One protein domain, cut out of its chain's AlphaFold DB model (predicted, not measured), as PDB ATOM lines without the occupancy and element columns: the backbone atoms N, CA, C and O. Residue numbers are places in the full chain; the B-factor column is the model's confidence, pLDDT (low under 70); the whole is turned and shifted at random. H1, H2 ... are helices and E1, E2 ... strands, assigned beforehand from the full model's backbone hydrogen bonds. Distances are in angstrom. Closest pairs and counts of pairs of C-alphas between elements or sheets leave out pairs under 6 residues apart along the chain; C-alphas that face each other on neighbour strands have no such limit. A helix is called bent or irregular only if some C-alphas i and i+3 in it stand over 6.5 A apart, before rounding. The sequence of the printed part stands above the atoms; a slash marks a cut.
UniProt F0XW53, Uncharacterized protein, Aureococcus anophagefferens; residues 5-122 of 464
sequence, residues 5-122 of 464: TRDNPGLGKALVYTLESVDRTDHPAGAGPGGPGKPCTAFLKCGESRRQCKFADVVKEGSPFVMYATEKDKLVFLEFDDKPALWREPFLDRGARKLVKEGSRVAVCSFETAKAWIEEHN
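AT A GLANCE: This is residues 5 to 122 of the 464 residues of an uncharacterized protein of Aureococcus anophagefferens (UniProt F0XW53). One strongly twisted sheet of five strands forms the body, with its first two strands sharply bent; H1 and H4 lie toward one end of the domain, H2 and H3 toward the other. A long loop, residues 23 to 43, reaches out at the H3 end. The 118 printed residues include, along the chain, E1 E2 H1 E3 E4 H2 H3 E5 H4, a mixed class of four helices and five strands. The sheet runs E2 E1 E5 E4 E3 and is antiparallel throughout. The whole is compact, with a radius of gyration of the C-alphas of 14.2 A and spans of 43 by 31 by 25 A.

HOW THE PARTS SIT: E1, residues 13 to 22, and E2, residues 44 to 54, form a hairpin, antiparallel at 157 degrees, with N 16 and O 51 at 2.8 A. E1 bends by 64 degrees at residue 19 and E2 by 93 degrees at residue 48. H1, residues 55 to 59, is on the sheet at a height over the sheet of 7.9 A. E3, residues 65 to 71, and E4, residues 74 to 79, form a second hairpin, with N 68 and O 76 at 2.9 A. H2, residues 83 to 87, is not on the sheet. H3, residues 92 to 99, touches H2, the closest C-alphas being those of Leu 86 and Gly 95, 5.9 A apart. H3 is on the sheet at a height over the sheet of 8.3 A, only just over none of its strands, with 2 of its C-alphas falling on E4 and 2 on E3. E5, residues 105 to 110, is antiparallel to E1, with N 17 and O 106 at 2.8 A, and to E4, with N 77 and O 107 at 2.8 A. H1 lies over E5. H4, residues 111 to 120, only just touches H1, with 3 pairs of C-alphas within 8 A, the closest being those of Phe 55 and Thr 113, 7.4 A apart. H4 stands up from the sheet at 47 degrees. In H1, H2, H3 and H4 every O i to N i+4 pair is within hydrogen-bond range.

IN THESE COORDINATES: E1 begins at C-alpha 13 (156.107, 166.837, 197.288) and is 24.3 A long; E2 is 22.2 A. E3 and E4 are 16.5 A each, and E5 is 16.9 A. H3 is 10.0 A long, and H4 is 14.2 A, ending at C-alpha 120 (143.452, 172.007, 201.101).

THE WHOLE: The C-alphas farthest apart, those of Ala 29 and Glu 120, are 44.0 A from each other. The printed part has no cut. The link E1 to E2, 21 residues, is long; the other links are tight. Mean pLDDT of the printed part is 85.4; residues 25 to 37 are under 70.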
ATOM      1  N   THR A   5     158.418 154.638 189.053       75.88
ATOM      2  CA  THR A   5     157.391 153.890 189.787       75.88
ATOM      3  C   THR A   5     157.860 153.395 191.154       75.88
ATOM      4  O   THR A   5     157.013 153.134 192.004       75.88
ATOM      5  N   ARG A   6     159.170 153.345 191.425       81.88
ATOM      6  CA  ARG A   6     159.709 152.911 192.731       81.88
ATOM      7  C   ARG A   6     159.922 154.046 193.726       81.88
ATOM      8  O   ARG A   6     160.013 153.800 194.925       81.88
ATOM      9  N   ASP A   7     159.994 155.278 193.239       82.19
ATOM     10  CA  ASP A   7     160.324 156.429 194.071       82.19
ATOM     11  C   ASP A   7     159.091 156.976 194.800       82.19
ATOM     12  O   ASP A   7     158.037 157.148 194.194       82.19
ATOM     13  N   ASN A   8     159.213 157.292 196.090       84.12
ATOM     14  CA  ASN A   8     158.160 157.965 196.848       84.12
ATOM     15  C   ASN A   8     158.578 159.423 197.134       84.12
ATOM     16  O   ASN A   8     159.529 159.627 197.891       84.12
ATOM     17  N   PRO A   9     157.908 160.438 196.553       82.88
ATOM     18  CA  PRO A   9     158.224 161.849 196.803       82.88
ATOM     19  C   PRO A   9     157.983 162.285 198.261       82.88
ATOM     20  O   PRO A   9     158.548 163.291 198.703       82.88
ATOM     21  N   GLY A  10     157.157 161.543 199.008       88.62
ATOM     22  CA  GLY A  10     156.546 161.979 200.262       88.62
ATOM     23  C   GLY A  10     155.344 162.906 200.036       88.62
ATOM     24  O   GLY A  10     155.209 163.520 198.978       88.62
ATOM     25  N   LEU A  11     154.475 163.017 201.044       93.50
ATOM     26  CA  LEU A  11     153.257 163.831 200.972       93.50
ATOM     27  C   LEU A  11     153.576 165.317 200.711       93.50
ATOM     28  O   LEU A  11     154.496 165.881 201.313       93.50
ATOM     29  N   GLY A  12     152.826 165.947 199.801       95.50
ATOM     30  CA  GLY A  12     152.962 167.374 199.463       95.50
ATOM     31  C   GLY A  12     154.152 167.705 198.552       95.50
ATOM     32  O   GLY A  12     154.454 168.879 198.306       95.50
ATOM     33  N   LYS A  13     154.867 166.691 198.057       97.12
ATOM     34  CA  LYS A  13     156.107 166.837 197.288       97.12
ATOM     35  C   LYS A  13     155.978 166.205 195.904       97.12
ATOM     36  O   LYS A  13     155.172 165.308 195.676       97.12
ATOM     37  N   ALA A  14     156.820 166.665 194.989       97.06
ATOM     38  CA  ALA A  14     157.011 166.055 193.681       97.06
ATOM     39  C   ALA A  14     158.501 165.812 193.422       97.06
ATOM     40  O   ALA A  14     159.360 166.586 193.863       97.06
ATOM     41  N   LEU A  15     158.802 164.739 192.697       96.06
ATOM     42  CA  LEU A  15     160.132 164.469 192.160       96.06
ATOM     43  C   LEU A  15     160.204 164.991 190.734       96.06
ATOM     44  O   LEU A  15     159.303 164.755 189.939       96.06
ATOM     45  N   VAL A  16     161.277 165.705 190.427       96.50
ATOM     46  CA  VAL A  16     161.524 166.317 189.129       96.50
ATOM     47  C   VAL A  16     162.728 165.646 188.496       96.50
ATOM     48  O   VAL A  16     163.822 165.664 189.066       96.50
ATOM     49  N   TYR A  17     162.505 165.089 187.314       95.94
ATOM     50  CA  TYR A  17     163.500 164.439 186.475       95.94
ATOM     51  C   TYR A  17     163.767 165.284 185.226       95.94
ATOM     52  O   TYR A  17     162.945 166.121 184.848       95.94
ATOM     53  N   THR A  18     164.888 165.032 184.557       95.94
ATOM     54  CA  THR A  18     165.156 165.549 183.207       95.94
ATOM     55  C   THR A  18     164.701 164.521 182.173       95.94
ATOM     56  O   THR A  18     165.089 163.354 182.263       95.94
ATOM     57  N   LEU A  19     163.897 164.941 181.195       95.81
ATOM     58  CA  LEU A  19     163.497 164.112 180.058       95.81
ATOM     59  C   LEU A  19     164.709 163.880 179.145       95.81
ATOM     60  O   LEU A  19     165.217 164.822 178.549       95.81
ATOM     61  N   GLU A  20     165.184 162.644 179.032       95.50
ATOM     62  CA  GLU A  20     166.304 162.275 178.155       95.50
ATOM     63  C   GLU A  20     165.844 162.000 176.730       95.50
ATOM     64  O   GLU A  20     166.515 162.391 175.783       95.50
ATOM     65  N   SER A  21     164.718 161.302 176.580       93.44
ATOM     66  CA  SER A  21     164.124 161.030 175.276       93.44
ATOM     67  C   SER A  21     162.620 160.834 175.394       93.44
ATOM     68  O   SER A  21     162.112 160.382 176.423       93.44
ATOM     69  N   VAL A  22     161.909 161.116 174.309       91.12
ATOM     70  CA  VAL A  22     160.473 160.858 174.183       91.12
ATOM     71  C   VAL A  22     160.192 160.181 172.849       91.12
ATOM     72  O   VAL A  22     160.736 160.569 171.820       91.12
ATOM     73  N   ASP A  23     159.334 159.167 172.866       86.12
ATOM     74  CA  ASP A  23     158.821 158.541 171.653       86.12
ATOM     75  C   ASP A  23     157.979 159.566 170.877       86.12
ATOM     76  O   ASP A  23     156.859 159.913 171.275       86.12
ATOM     77  N   ARG A  24     158.527 160.097 169.784       81.25
ATOM     78  CA  ARG A  24     157.860 161.100 168.954       81.25
ATOM     79  C   ARG A  24     156.791 160.415 168.099       81.25
ATOM     80  O   ARG A  24     157.043 159.460 167.377       81.25
ATOM     81  N   THR A  25     155.551 160.882 168.226       61.50
ATOM     82  CA  THR A  25     154.375 160.417 167.461       61.50
ATOM     83  C   THR A  25     154.331 160.954 166.026       61.50
ATOM     84  O   THR A  25     153.287 160.890 165.379       61.50
ATOM     85  N   ASP A  26     155.411 161.535 165.510       50.91
ATOM     86  CA  ASP A  26     155.428 162.271 164.244       50.91
ATOM     87  C   ASP A  26     155.215 161.387 163.003       50.91
ATOM     88  O   ASP A  26     154.853 161.898 161.942       50.91
ATOM     89  N   HIS A  27     155.306 160.062 163.135       42.03
ATOM     90  CA  HIS A  27     154.854 159.143 162.097       42.03
ATOM     91  C   HIS A  27     153.399 158.660 162.317       42.03
ATOM     92  O   HIS A  27     153.082 158.127 163.383       42.03
ATOM     93  N   PRO A  28     152.546 158.668 161.262       38.44
ATOM     94  CA  PRO A  28     151.302 157.873 161.170       38.44
ATOM     95  C   PRO A  28     151.462 156.411 161.597       38.44
ATOM     96  O   PRO A  28     150.507 155.764 162.017       38.44
ATOM     97  N   ALA A  29     152.696 155.923 161.478       31.41
ATOM     98  CA  ALA A  29     153.186 154.625 161.888       31.41
ATOM     99  C   ALA A  29     154.565 154.776 162.556       31.41
ATOM    100  O   ALA A  29     155.541 154.177 162.107       31.41
ATOM    101  N   GLY A  30     154.677 155.579 163.627       34.78
ATOM    102  CA  GLY A  30     155.753 155.340 164.600       34.78
ATOM    103  C   GLY A  30     155.737 153.847 164.958       34.78
ATOM    104  O   GLY A  30     154.723 153.190 164.716       34.78
ATOM    105  N   ALA A  31     156.822 153.271 165.483       36.88
ATOM    106  CA  ALA A  31     156.960 151.810 165.652       36.88
ATOM    107  C   ALA A  31     155.770 151.096 166.363       36.88
ATOM    108  O   ALA A  31     155.649 149.878 166.322       36.88
ATOM    109  N   GLY A  32     154.852 151.838 166.977       44.62
ATOM    110  CA  GLY A  32     153.410 151.611 166.855       44.62
ATOM    111  C   GLY A  32     152.689 152.906 167.256       44.62
ATOM    112  O   GLY A  32     153.354 153.865 167.645       44.62
ATOM    113  N   PRO A  33     151.350 152.948 167.316       40.84
ATOM    114  CA  PRO A  33     150.611 154.027 167.994       40.84
ATOM    115  C   PRO A  33     150.971 154.210 169.489       40.84
ATOM    116  O   PRO A  33     150.365 155.025 170.180       40.84
ATOM    117  N   GLY A  34     151.923 153.436 170.027       45.75
ATOM    118  CA  GLY A  34     151.857 152.971 171.401       45.75
ATOM    119  C   GLY A  34     150.619 152.093 171.552       45.75
ATOM    120  O   GLY A  34     149.527 152.458 171.131       45.75
ATOM    121  N   GLY A  35     150.760 150.896 172.118       51.34
ATOM    122  CA  GLY A  35     149.551 150.167 172.500       51.34
ATOM    123  C   GLY A  35     148.738 151.054 173.455       51.34
ATOM    124  O   GLY A  35     149.361 151.665 174.334       51.34
ATOM    125  N   PRO A  36     147.409 151.169 173.294       58.38
ATOM    126  CA  PRO A  36     146.579 151.819 174.301       58.38
ATOM    127  C   PRO A  36     146.903 151.222 175.678       58.38
ATOM    128  O   PRO A  36     147.089 150.013 175.821       58.38
ATOM    129  N   GLY A  37     147.062 152.093 176.673       66.69
ATOM    130  CA  GLY A  37     147.250 151.702 178.070       66.69
ATOM    131  C   GLY A  37     148.664 151.274 178.457       66.69
ATOM    132  O   GLY A  37     148.873 150.849 179.594       66.69
ATOM    133  N   LYS A  38     149.660 151.404 177.565       80.50
ATOM    134  CA  LYS A  38     151.063 151.192 177.951       80.50
ATOM    135  C   LYS A  38     151.488 152.166 179.071       80.50
ATOM    136  O   LYS A  38     151.019 153.306 179.098       80.50
ATOM    137  N   PRO A  39     152.398 151.747 179.971       84.62
ATOM    138  CA  PRO A  39     153.040 152.640 180.934       84.62
ATOM    139  C   PRO A  39     153.644 153.862 180.244       84.62
ATOM    140  O   PRO A  39     154.178 153.751 179.139       84.62
ATOM    141  N   CYS A  40     153.621 155.020 180.899       87.00
ATOM    142  CA  CYS A  40     154.204 156.235 180.327       87.00
ATOM    143  C   CYS A  40     155.724 156.103 180.137       87.00
ATOM    144  O   CYS A  40     156.286 156.713 179.231       87.00
ATOM    145  N   THR A  41     156.374 155.232 180.915       87.69
ATOM    146  CA  THR A  41     157.792 154.854 180.775       87.69
ATOM    147  C   THR A  41     158.107 154.129 179.464       87.69
ATOM    148  O   THR A  41     159.264 154.075 179.059       87.69
ATOM    149  N   ALA A  42     157.095 153.613 178.755       86.00
ATOM    150  CA  ALA A  42     157.266 153.112 177.392       86.00
ATOM    151  C   ALA A  42     157.477 154.246 176.371       86.00
ATOM    152  O   ALA A  42     157.965 153.987 175.274       86.00
ATOM    153  N   PHE A  43     157.106 155.482 176.724       86.62
ATOM    154  CA  PHE A  43     157.162 156.656 175.849       86.62
ATOM    155  C   PHE A  43     158.131 157.725 176.343       86.62
ATOM    156  O   PHE A  43     158.634 158.499 175.537       86.62
ATOM    157  N   LEU A  44     158.373 157.797 177.649       91.12
ATOM    158  CA  LEU A  44     159.213 158.798 178.291       91.12
ATOM    159  C   LEU A  44     160.410 158.114 178.939       91.12
ATOM    160  O   LEU A  44     160.254 157.267 179.821       91.12
ATOM    161  N   LYS A  45     161.612 158.526 178.543       93.06
ATOM    162  CA  LYS A  45     162.850 158.139 179.211       93.06
ATOM    163  C   LYS A  45     163.356 159.320 180.022       93.06
ATOM    164  O   LYS A  45     163.676 160.363 179.461       93.06
ATOM    165  N   CYS A  46     163.448 159.144 181.332       93.94
ATOM    166  CA  CYS A  46     163.936 160.162 182.256       93.94
ATOM    167  C   CYS A  46     165.297 159.766 182.839       93.94
ATOM    168  O   CYS A  46     165.554 158.579 183.077       93.94
ATOM    169  N   GLY A  47     166.136 160.770 183.095       91.44
ATOM    170  CA  GLY A  47     167.462 160.582 183.677       91.44
ATOM    171  C   GLY A  47     167.445 160.273 185.171       91.44
ATOM    172  O   GLY A  47     166.397 160.253 185.820       91.44
ATOM    173  N   GLU A  48     168.625 160.002 185.727       79.88
ATOM    174  CA  GLU A  48     168.796 159.621 187.142       79.88
ATOM    175  C   GLU A  48     168.818 160.827 188.092       79.88
ATOM    176  O   GLU A  48     168.565 160.690 189.291       79.88
ATOM    177  N   SER A  49     169.093 162.030 187.570       71.56
ATOM    178  CA  SER A  49     169.086 163.249 188.379       71.56
ATOM    179  C   SER A  49     167.660 163.579 188.810       71.56
ATOM    180  O   SER A  49     166.822 163.957 187.991       71.56
ATOM    181  N   ARG A  50     167.402 163.443 190.114       82.06
ATOM    182  CA  ARG A  50     166.125 163.777 190.743       82.06
ATOM    183  C   ARG A  50     166.290 164.948 191.695       82.06
ATOM    184  O   ARG A  50     167.109 164.915 192.614       82.06
ATOM    185  N   ARG A  51     165.490 165.989 191.487       92.62
ATOM    186  CA  ARG A  51     165.325 167.087 192.443       92.62
ATOM    187  C   ARG A  51     163.942 166.998 193.047       92.62
ATOM    188  O   ARG A  51     162.976 166.709 192.354       92.62
ATOM    189  N   GLN A  52     163.842 167.265 194.334       95.88
ATOM    190  CA  GLN A  52     162.556 167.321 195.005       95.88
ATOM    191  C   GLN A  52     162.054 168.764 195.039       95.88
ATOM    192  O   GLN A  52     162.830 169.681 195.306       95.88
ATOM    193  N   CYS A  53     160.763 168.966 194.791       96.62
ATOM    194  CA  CYS A  53     160.102 170.264 194.923       96.62
ATOM    195  C   CYS A  53     158.764 170.124 195.662       96.62
ATOM    196  O   CYS A  53     158.305 169.011 195.941       96.62
ATOM    197  N   LYS A  54     158.149 171.256 196.015       97.38
ATOM    198  CA  LYS A  54     156.786 171.267 196.554       97.38
ATOM    199  C   LYS A  54     155.811 170.985 195.418       97.38
ATOM    200  O   LYS A  54     155.951 171.561 194.344       97.38
ATOM    201  N   PHE A  55     154.795 170.161 195.662       96.69
ATOM    202  CA  PHE A  55     153.773 169.900 194.647       96.69
ATOM    203  C   PHE A  55     153.045 171.183 194.218       96.69
ATOM    204  O   PHE A  55     152.802 171.381 193.033       96.69
ATOM    205  N   ALA A  56     152.826 172.119 195.147       95.81
ATOM    206  CA  ALA A  56     152.259 173.432 194.843       95.81
ATOM    207  C   ALA A  56     153.030 174.200 193.747       95.81
ATOM    208  O   ALA A  56     152.420 174.932 192.979       95.81
ATOM    209  N   ASP A  57     154.350 174.014 193.617       96.38
ATOM    210  CA  ASP A  57     155.125 174.649 192.541       96.38
ATOM    211  C   ASP A  57     154.856 174.035 191.161       96.38
ATOM    212  O   ASP A  57     155.057 174.709 190.153       96.38
ATOM    213  N   VAL A  58     154.398 172.780 191.121       95.81
ATOM    214  CA  VAL A  58     154.021 172.062 189.897       95.81
ATOM    215  C   VAL A  58     152.642 172.503 189.414       95.81
ATOM    216  O   VAL A  58     152.442 172.620 188.211       95.81
ATOM    217  N   VAL A  59     151.705 172.790 190.322       93.31
ATOM    218  CA  VAL A  59     150.291 173.041 189.972       93.31
ATOM    219  C   VAL A  59     149.817 174.481 190.174       93.31
ATOM    220  O   VAL A  59     148.655 174.782 189.908       93.31
ATOM    221  N   LYS A  60     150.685 175.392 190.630       91.12
ATOM    222  CA  LYS A  60     150.335 176.817 190.737       91.12
ATOM    223  C   LYS A  60     149.963 177.418 189.384       91.12
ATOM    224  O   LYS A  60     150.473 177.013 188.338       91.12
ATOM    225  N   GLU A  61     149.129 178.448 189.426       87.56
ATOM    226  CA  GLU A  61     148.809 179.259 188.255       87.56
ATOM    227  C   GLU A  61     150.092 179.779 187.584       87.56
ATOM    228  O   GLU A  61     151.059 180.158 188.250       87.56
ATOM    229  N   GLY A  62     150.134 179.718 186.252       88.94
ATOM    230  CA  GLY A  62     151.328 180.056 185.473       88.94
ATOM    231  C   GLY A  62     152.435 178.991 185.474       88.94
ATOM    232  O   GLY A  62     153.423 179.165 184.765       88.94
ATOM    233  N   SER A  63     152.284 177.873 186.195       93.50
ATOM    234  CA  SER A  63     153.216 176.743 186.102       93.50
ATOM    235  C   SER A  63     153.348 176.246 184.651       93.50
ATOM    236  O   SER A  63     152.336 176.175 183.937       93.50
ATOM    237  N   PRO A  64     154.563 175.884 184.192       94.81
ATOM    238  CA  PRO A  64     154.766 175.332 182.855       94.81
ATOM    239  C   PRO A  64     154.394 173.844 182.771       94.81
ATOM    240  O   PRO A  64     154.429 173.264 181.689       94.81
ATOM    241  N   PHE A  65     154.069 173.210 183.900       95.75
ATOM    242  CA  PHE A  65     153.726 171.797 183.947       95.75
ATOM    243  C   PHE A  65     152.277 171.553 183.521       95.75
ATOM    244  O   PHE A  65     151.359 172.244 183.958       95.75
ATOM    245  N   VAL A  66     152.077 170.525 182.698       93.62
ATOM    246  CA  VAL A  66     150.764 170.015 182.286       93.62
ATOM    247  C   VAL A  66     150.710 168.525 182.603       93.62
ATOM    248  O   VAL A  66     151.670 167.800 182.333       93.62
ATOM    249  N   MET A  67     149.612 168.070 183.213       94.06
ATOM    250  CA  MET A  67     149.398 166.648 183.487       94.06
ATOM    251  C   MET A  67     149.305 165.889 182.158       94.06
ATOM    252  O   MET A  67     148.631 166.331 181.234       94.06
ATOM    253  N   TYR A  68     150.046 164.787 182.050       92.19
ATOM    254  CA  TYR A  68     150.158 164.001 180.820       92.19
ATOM    255  C   TYR A  68     149.655 162.568 180.998       92.19
ATOM    256  O   TYR A  68     148.966 162.034 180.134       92.19
ATOM    257  N   ALA A  69     150.035 161.903 182.091       91.50
ATOM    258  CA  ALA A  69     149.773 160.479 182.252       91.50
ATOM    259  C   ALA A  69     149.656 160.060 183.716       91.50
ATOM    260  O   ALA A  69     150.026 160.793 184.636       91.50
ATOM    261  N   THR A  70     149.193 158.829 183.910       89.56
ATOM    262  CA  THR A  70     149.202 158.137 185.200       89.56
ATOM    263  C   THR A  70     150.183 156.973 185.164       89.56
ATOM    264  O   THR A  70     150.328 156.281 184.160       89.56
ATOM    265  N   GLU A  71     150.858 156.694 186.268       87.62
ATOM    266  CA  GLU A  71     151.794 155.573 186.347       87.62
ATOM    267  C   GLU A  71     151.680 154.913 187.715       87.62
ATOM    268  O   GLU A  71     152.076 155.493 188.721       87.62
ATOM    269  N   LYS A  72     151.097 153.712 187.761       85.12
ATOM    270  CA  LYS A  72     150.629 153.076 189.002       85.12
ATOM    271  C   LYS A  72     149.816 154.066 189.852       85.12
ATOM    272  O   LYS A  72     148.746 154.473 189.415       85.12
ATOM    273  N   ASP A  73     150.337 154.460 191.004       86.25
ATOM    274  CA  ASP A  73     149.763 155.348 192.016       86.25
ATOM    275  C   ASP A  73     150.206 156.821 191.872       86.25
ATOM    276  O   ASP A  73     150.130 157.602 192.828       86.25
ATOM    277  N   LYS A  74     150.712 157.207 190.693       91.19
ATOM    278  CA  LYS A  74     151.331 158.517 190.455       91.19
ATOM    279  C   LYS A  74     150.719 159.275 189.291       91.19
ATOM    280  O   LYS A  74     150.300 158.689 188.291       91.19
ATOM    281  N   LEU A  75     150.789 160.597 189.407       93.31
ATOM    282  CA  LEU A  75     150.559 161.558 188.335       93.31
ATOM    283  C   LEU A  75     151.892 161.985 187.724       93.31
ATOM    284  O   LEU A  75     152.856 162.250 188.447       93.31
ATOM    285  N   VAL A  76     151.927 162.086 186.396       94.62
ATOM    286  CA  VAL A  76     153.094 162.522 185.624       94.62
ATOM    287  C   VAL A  76     152.762 163.815 184.891       94.62
ATOM    288  O   VAL A  76     151.795 163.877 184.131       94.62
ATOM    289  N   PHE A  77     153.595 164.829 185.098       96.12
ATOM    290  CA  PHE A  77     153.481 166.150 184.499       96.12
ATOM    291  C   PHE A  77     154.694 166.440 183.617       96.12
ATOM    292  O   PHE A  77     155.833 166.156 183.996       96.12
ATOM    293  N   LEU A  78     154.454 167.055 182.464       96.25
ATOM    294  CA  LEU A  78     155.484 167.474 181.517       96.25
ATOM    295  C   LEU A  78     155.588 168.997 181.493       96.25
ATOM    296  O   LEU A  78     154.573 169.690 181.505       96.25
ATOM    297  N   GLU A  79     156.813 169.514 181.472       96.44
ATOM    298  CA  GLU A  79     157.086 170.938 181.293       96.44
ATOM    299  C   GLU A  79     156.978 171.354 179.819       96.44
ATOM    300  O   GLU A  79     157.594 170.736 178.948       96.44
ATOM    301  N   PHE A  80     156.268 172.455 179.560       95.69
ATOM    302  CA  PHE A  80     156.152 173.067 178.238       95.69
ATOM    303  C   PHE A  80     156.528 174.547 178.260       95.69
ATOM    304  O   PHE A  80     156.011 175.314 179.072       95.69
ATOM    305  N   ASP A  81     157.354 174.955 177.294       94.31
ATOM    306  CA  ASP A  81     157.681 176.368 177.061       94.31
ATOM    307  C   ASP A  81     156.500 177.137 176.434       94.31
ATOM    308  O   ASP A  81     156.335 178.329 176.672       94.31
ATOM    309  N   ASP A  82     155.678 176.454 175.626       92.50
ATOM    310  CA  ASP A  82     154.541 177.021 174.889       92.50
ATOM    311  C   ASP A  82     153.287 176.158 175.113       92.50
ATOM    312  O   ASP A  82     152.930 175.295 174.305       92.50
ATOM    313  N   LYS A  83     152.622 176.361 176.257       91.06
ATOM    314  CA  LYS A  83     151.337 175.705 176.551       91.06
ATOM    315  C   LYS A  83     150.232 176.073 175.545       91.06
ATOM    316  O   LYS A  83     149.494 175.167 175.161       91.06
ATOM    317  N   PRO A  84     150.117 177.328 175.061       89.44
ATOM    318  CA  PRO A  84     149.162 177.653 174.005       89.44
ATOM    319  C   PRO A  84     149.317 176.802 172.739       89.44
ATOM    320  O   PRO A  84     148.311 176.446 172.130       89.44
ATOM    321  N   ALA A  85     150.540 176.442 172.333       89.50
ATOM    322  CA  ALA A  85     150.739 175.502 171.228       89.50
ATOM    323  C   ALA A  85     150.171 174.115 171.537       89.50
ATOM    324  O   ALA A  85     149.497 173.543 170.685       89.50
ATOM    325  N   LEU A  86     150.381 173.611 172.756       88.00
ATOM    326  CA  LEU A  86     149.820 172.338 173.198       88.00
ATOM    327  C   LEU A  86     148.286 172.341 173.179       88.00
ATOM    328  O   LEU A  86     147.687 171.384 172.699       88.00
ATOM    329  N   TRP A  87     147.641 173.414 173.641       85.56
ATOM    330  CA  TRP A  87     146.173 173.503 173.663       85.56
ATOM    331  C   TRP A  87     145.531 173.610 172.280       85.56
ATOM    332  O   TRP A  87     144.335 173.370 172.159       85.56
ATOM    333  N   ARG A  88     146.304 173.949 171.241       82.19
ATOM    334  CA  ARG A  88     145.841 173.943 169.844       82.19
ATOM    335  C   ARG A  88     145.971 172.574 169.169       82.19
ATOM    336  O   ARG A  88     145.549 172.427 168.023       82.19
ATOM    337  N   GLU A  89     146.588 171.586 169.818       82.38
ATOM    338  CA  GLU A  89     146.701 170.244 169.250       82.38
ATOM    339  C   GLU A  89     145.356 169.501 169.357       82.38
ATOM    340  O   GLU A  89     144.781 169.436 170.441       82.38
ATOM    341  N   PRO A  90     144.881 168.845 168.279       70.81
ATOM    342  CA  PRO A  90     143.578 168.162 168.262       70.81
ATOM    343  C   PRO A  90     143.510 166.933 169.188       70.81
ATOM    344  O   PRO A  90     142.442 166.379 169.439       70.81
ATOM    345  N   PHE A  91     144.667 166.463 169.661       78.12
ATOM    346  CA  PHE A  91     144.809 165.370 170.616       78.12
ATOM    347  C   PHE A  91     145.877 165.771 171.630       78.12
ATOM    348  O   PHE A  91     147.061 165.540 171.376       78.12
ATOM    349  N   LEU A  92     145.465 166.375 172.751       81.94
ATOM    350  CA  LEU A  92     146.358 166.987 173.743       81.94
ATOM    351  C   LEU A  92     147.571 166.104 174.076       81.94
ATOM    352  O   LEU A  92     148.704 166.552 173.977       81.94
ATOM    353  N   ASP A  93     147.362 164.822 174.361       82.31
ATOM    354  CA  ASP A  93     148.420 163.924 174.842       82.31
ATOM    355  C   ASP A  93     149.362 163.475 173.715       82.31
ATOM    356  O   ASP A  93     150.565 163.285 173.913       82.31
ATOM    357  N   ARG A  94     148.850 163.366 172.483       80.81
ATOM    358  CA  ARG A  94     149.705 163.156 171.303       80.81
ATOM    359  C   ARG A  94     150.500 164.425 170.991       80.81
ATOM    360  O   ARG A  94     151.676 164.333 170.640       80.81
ATOM    361  N   GLY A  95     149.872 165.586 171.168       85.06
ATOM    362  CA  GLY A  95     150.490 166.906 171.113       85.06
ATOM    363  C   GLY A  95     151.588 167.072 172.161       85.06
ATOM    364  O   GLY A  95     152.668 167.561 171.846       85.06
ATOM    365  N   ALA A  96     151.376 166.564 173.375       89.38
ATOM    366  CA  ALA A  96     152.346 166.595 174.462       89.38
ATOM    367  C   ALA A  96     153.647 165.896 174.050       89.38
ATOM    368  O   ALA A  96     154.720 166.491 174.137       89.38
ATOM    369  N   ARG A  97     153.556 164.682 173.491       88.62
ATOM    370  CA  ARG A  97     154.716 163.940 172.957       88.62
ATOM    371  C   ARG A  97     155.374 164.619 171.755       88.62
ATOM    372  O   ARG A  97     156.587 164.512 171.576       88.62
ATOM    373  N   LYS A  98     154.599 165.318 170.928       86.56
ATOM    374  CA  LYS A  98     155.098 166.081 169.776       86.56
ATOM    375  C   LYS A  98     155.869 167.336 170.206       86.56
ATOM    376  O   LYS A  98     156.892 167.641 169.606       86.56
ATOM    377  N   LEU A  99     155.396 168.043 171.234       90.88
ATOM    378  CA  LEU A  99     155.855 169.394 171.578       90.88
ATOM    379  C   LEU A  99     156.835 169.457 172.757       90.88
ATOM    380  O   LEU A  99     157.643 170.384 172.808       90.88
ATOM    381  N   VAL A 100     156.799 168.504 173.698       94.12
ATOM    382  CA  VAL A 100     157.720 168.493 174.853       94.12
ATOM    383  C   VAL A 100     159.165 168.396 174.365       94.12
ATOM    384  O   VAL A 100     159.445 167.616 173.462       94.12
ATOM    385  N   LYS A 101     160.120 169.151 174.903       95.25
ATOM    386  CA  LYS A 101     161.513 169.090 174.424       95.25
ATOM    387  C   LYS A 101     162.314 168.078 175.234       95.25
ATOM    388  O   LYS A 101     162.092 167.895 176.426       95.25
ATOM    389  N   GLU A 102     163.269 167.416 174.594       95.25
ATOM    390  CA  GLU A 102     164.292 166.699 175.362       95.25
ATOM    391  C   GLU A 102     165.077 167.721 176.196       95.25
ATOM    392  O   GLU A 102     165.295 168.854 175.768       95.25
ATOM    393  N   GLY A 103     165.427 167.353 177.424       95.50
ATOM    394  CA  GLY A 103     165.948 168.266 178.439       95.50
ATOM    395  C   GLY A 103     164.878 168.977 179.279       95.50
ATOM    396  O   GLY A 103     165.226 169.510 180.333       95.50
ATOM    397  N   SER A 104     163.596 168.956 178.883       96.69
ATOM    398  CA  SER A 104     162.493 169.476 179.708       96.69
ATOM    399  C   SER A 104     162.349 168.698 181.019       96.69
ATOM    400  O   SER A 104     162.785 167.550 181.148       96.69
ATOM    401  N   ARG A 105     161.709 169.315 182.013       96.88
ATOM    402  CA  ARG A 105     161.444 168.682 183.305       96.88
ATOM    403  C   ARG A 105     160.210 167.780 183.254       96.88
ATOM    404  O   ARG A 105     159.188 168.122 182.659       96.88
ATOM    405  N   VAL A 106     160.288 166.657 183.960       96.81
ATOM    406  CA  VAL A 106     159.167 165.743 184.221       96.81
ATOM    407  C   VAL A 106     158.928 165.709 185.720       96.81
ATOM    408  O   VAL A 106     159.800 165.259 186.463       96.81
ATOM    409  N   ALA A 107     157.778 166.202 186.173       96.56
ATOM    410  CA  ALA A 107     157.405 166.165 187.581       96.56
ATOM    411  C   ALA A 107     156.481 164.975 187.859       96.56
ATOM    412  O   ALA A 107     155.562 164.695 187.094       96.56
ATOM    413  N   VAL A 108     156.723 164.273 188.963       95.44
ATOM    414  CA  VAL A 108     155.956 163.095 189.382       95.44
ATOM    415  C   VAL A 108     155.535 163.259 190.838       95.44
ATOM    416  O   VAL A 108     156.377 163.541 191.697       95.44
ATOM    417  N   CYS A 109     154.252 163.061 191.133       95.25
ATOM    418  CA  CYS A 109     153.718 163.050 192.499       95.25
ATOM    419  C   CYS A 109     152.798 161.842 192.726       95.25
ATOM    420  O   CYS A 109     152.311 161.246 191.767       95.25
ATOM    421  N   SER A 110     152.548 161.477 193.986       93.31
ATOM    422  CA  SER A 110     151.547 160.454 194.322       93.31
ATOM    423  C   SER A 110     150.120 160.994 194.180       93.31
ATOM    424  O   SER A 110     149.902 162.205 194.295       93.31
ATOM    425  N   PHE A 111     149.140 160.104 194.000       91.06
ATOM    426  CA  PHE A 111     147.723 160.477 194.091       91.06
ATOM    427  C   PHE A 111     147.360 161.055 195.459       91.06
ATOM    428  O   PHE A 111     146.631 162.036 195.515       91.06
ATOM    429  N   GLU A 112     147.918 160.525 196.550       91.94
ATOM    430  CA  GLU A 112     147.702 161.067 197.902       91.94
ATOM    431  C   GLU A 112     148.115 162.541 198.006       91.94
ATOM    432  O   GLU A 112     147.395 163.356 198.574       91.94
ATOM    433  N   THR A 113     149.252 162.909 197.404       94.19
ATOM    434  CA  THR A 113     149.708 164.306 197.359       94.19
ATOM    435  C   THR A 113     148.751 165.183 196.562       94.19
ATOM    436  O   THR A 113     148.458 166.306 196.968       94.19
ATOM    437  N   ALA A 114     148.272 164.668 195.432       92.62
ATOM    438  CA  ALA A 114     147.341 165.364 194.561       92.62
ATOM    439  C   ALA A 114     146.000 165.618 195.271       92.62
ATOM    440  O   ALA A 114     145.536 166.754 195.298       92.62
ATOM    441  N   LYS A 115     145.434 164.589 195.914       90.19
ATOM    442  CA  LYS A 115     144.189 164.654 196.696       90.19
ATOM    443  C   LYS A 115     144.299 165.638 197.857       90.19
ATOM    444  O   LYS A 115     143.507 166.571 197.925       90.19
ATOM    445  N   ALA A 116     145.346 165.509 198.678       91.75
ATOM    446  CA  ALA A 116     145.579 166.407 199.808       91.75
ATOM    447  C   ALA A 116     145.656 167.880 199.370       91.75
ATOM    448  O   ALA A 116     145.117 168.760 200.034       91.75
ATOM    449  N   TRP A 117     146.282 168.156 198.221       92.12
ATOM    450  CA  TRP A 117     146.338 169.514 197.683       92.12
ATOM    451  C   TRP A 117     144.959 170.030 197.252       92.12
ATOM    452  O   TRP A 117     144.647 171.197 197.485       92.12
ATOM    453  N   ILE A 118     144.131 169.183 196.631       89.06
ATOM    454  CA  ILE A 118     142.783 169.569 196.196       89.06
ATOM    455  C   ILE A 118     141.885 169.879 197.394       89.06
ATOM    456  O   ILE A 118     141.192 170.899 197.373       89.06
ATOM    457  N   GLU A 119     141.930 169.029 198.422       88.69
ATOM    458  CA  GLU A 119     141.205 169.212 199.684       88.69
ATOM    459  C   GLU A 119     141.611 170.521 200.370       88.69
ATOM    460  O   GLU A 119     140.753 171.323 200.729       88.69
ATOM    461  N   GLU A 120     142.918 170.787 200.482       90.88
ATOM    462  CA  GLU A 120     143.452 172.007 201.101       90.88
ATOM    463  C   GLU A 120     142.996 173.289 200.381       90.88
ATOM    464  O   GLU A 120     142.757 174.312 201.022       90.88
ATOM    465  N   HIS A 121     142.863 173.250 199.052       86.94
ATOM    466  CA  HIS A 121     142.598 174.439 198.230       86.94
ATOM    467  C   HIS A 121     141.139 174.558 197.755       86.94
ATOM    468  O   HIS A 121     140.845 175.440 196.941       86.94
ATOM    469  N   ASN A 122     140.246 173.675 198.216       79.94
ATOM    470  CA  ASN A 122     138.840 173.567 197.806       79.94
ATOM    471  C   ASN A 122     138.628 173.681 196.280       79.94
ATOM    472  O   ASN A 122     137.750 174.396 195.793       79.94
TER     473      ASN A 122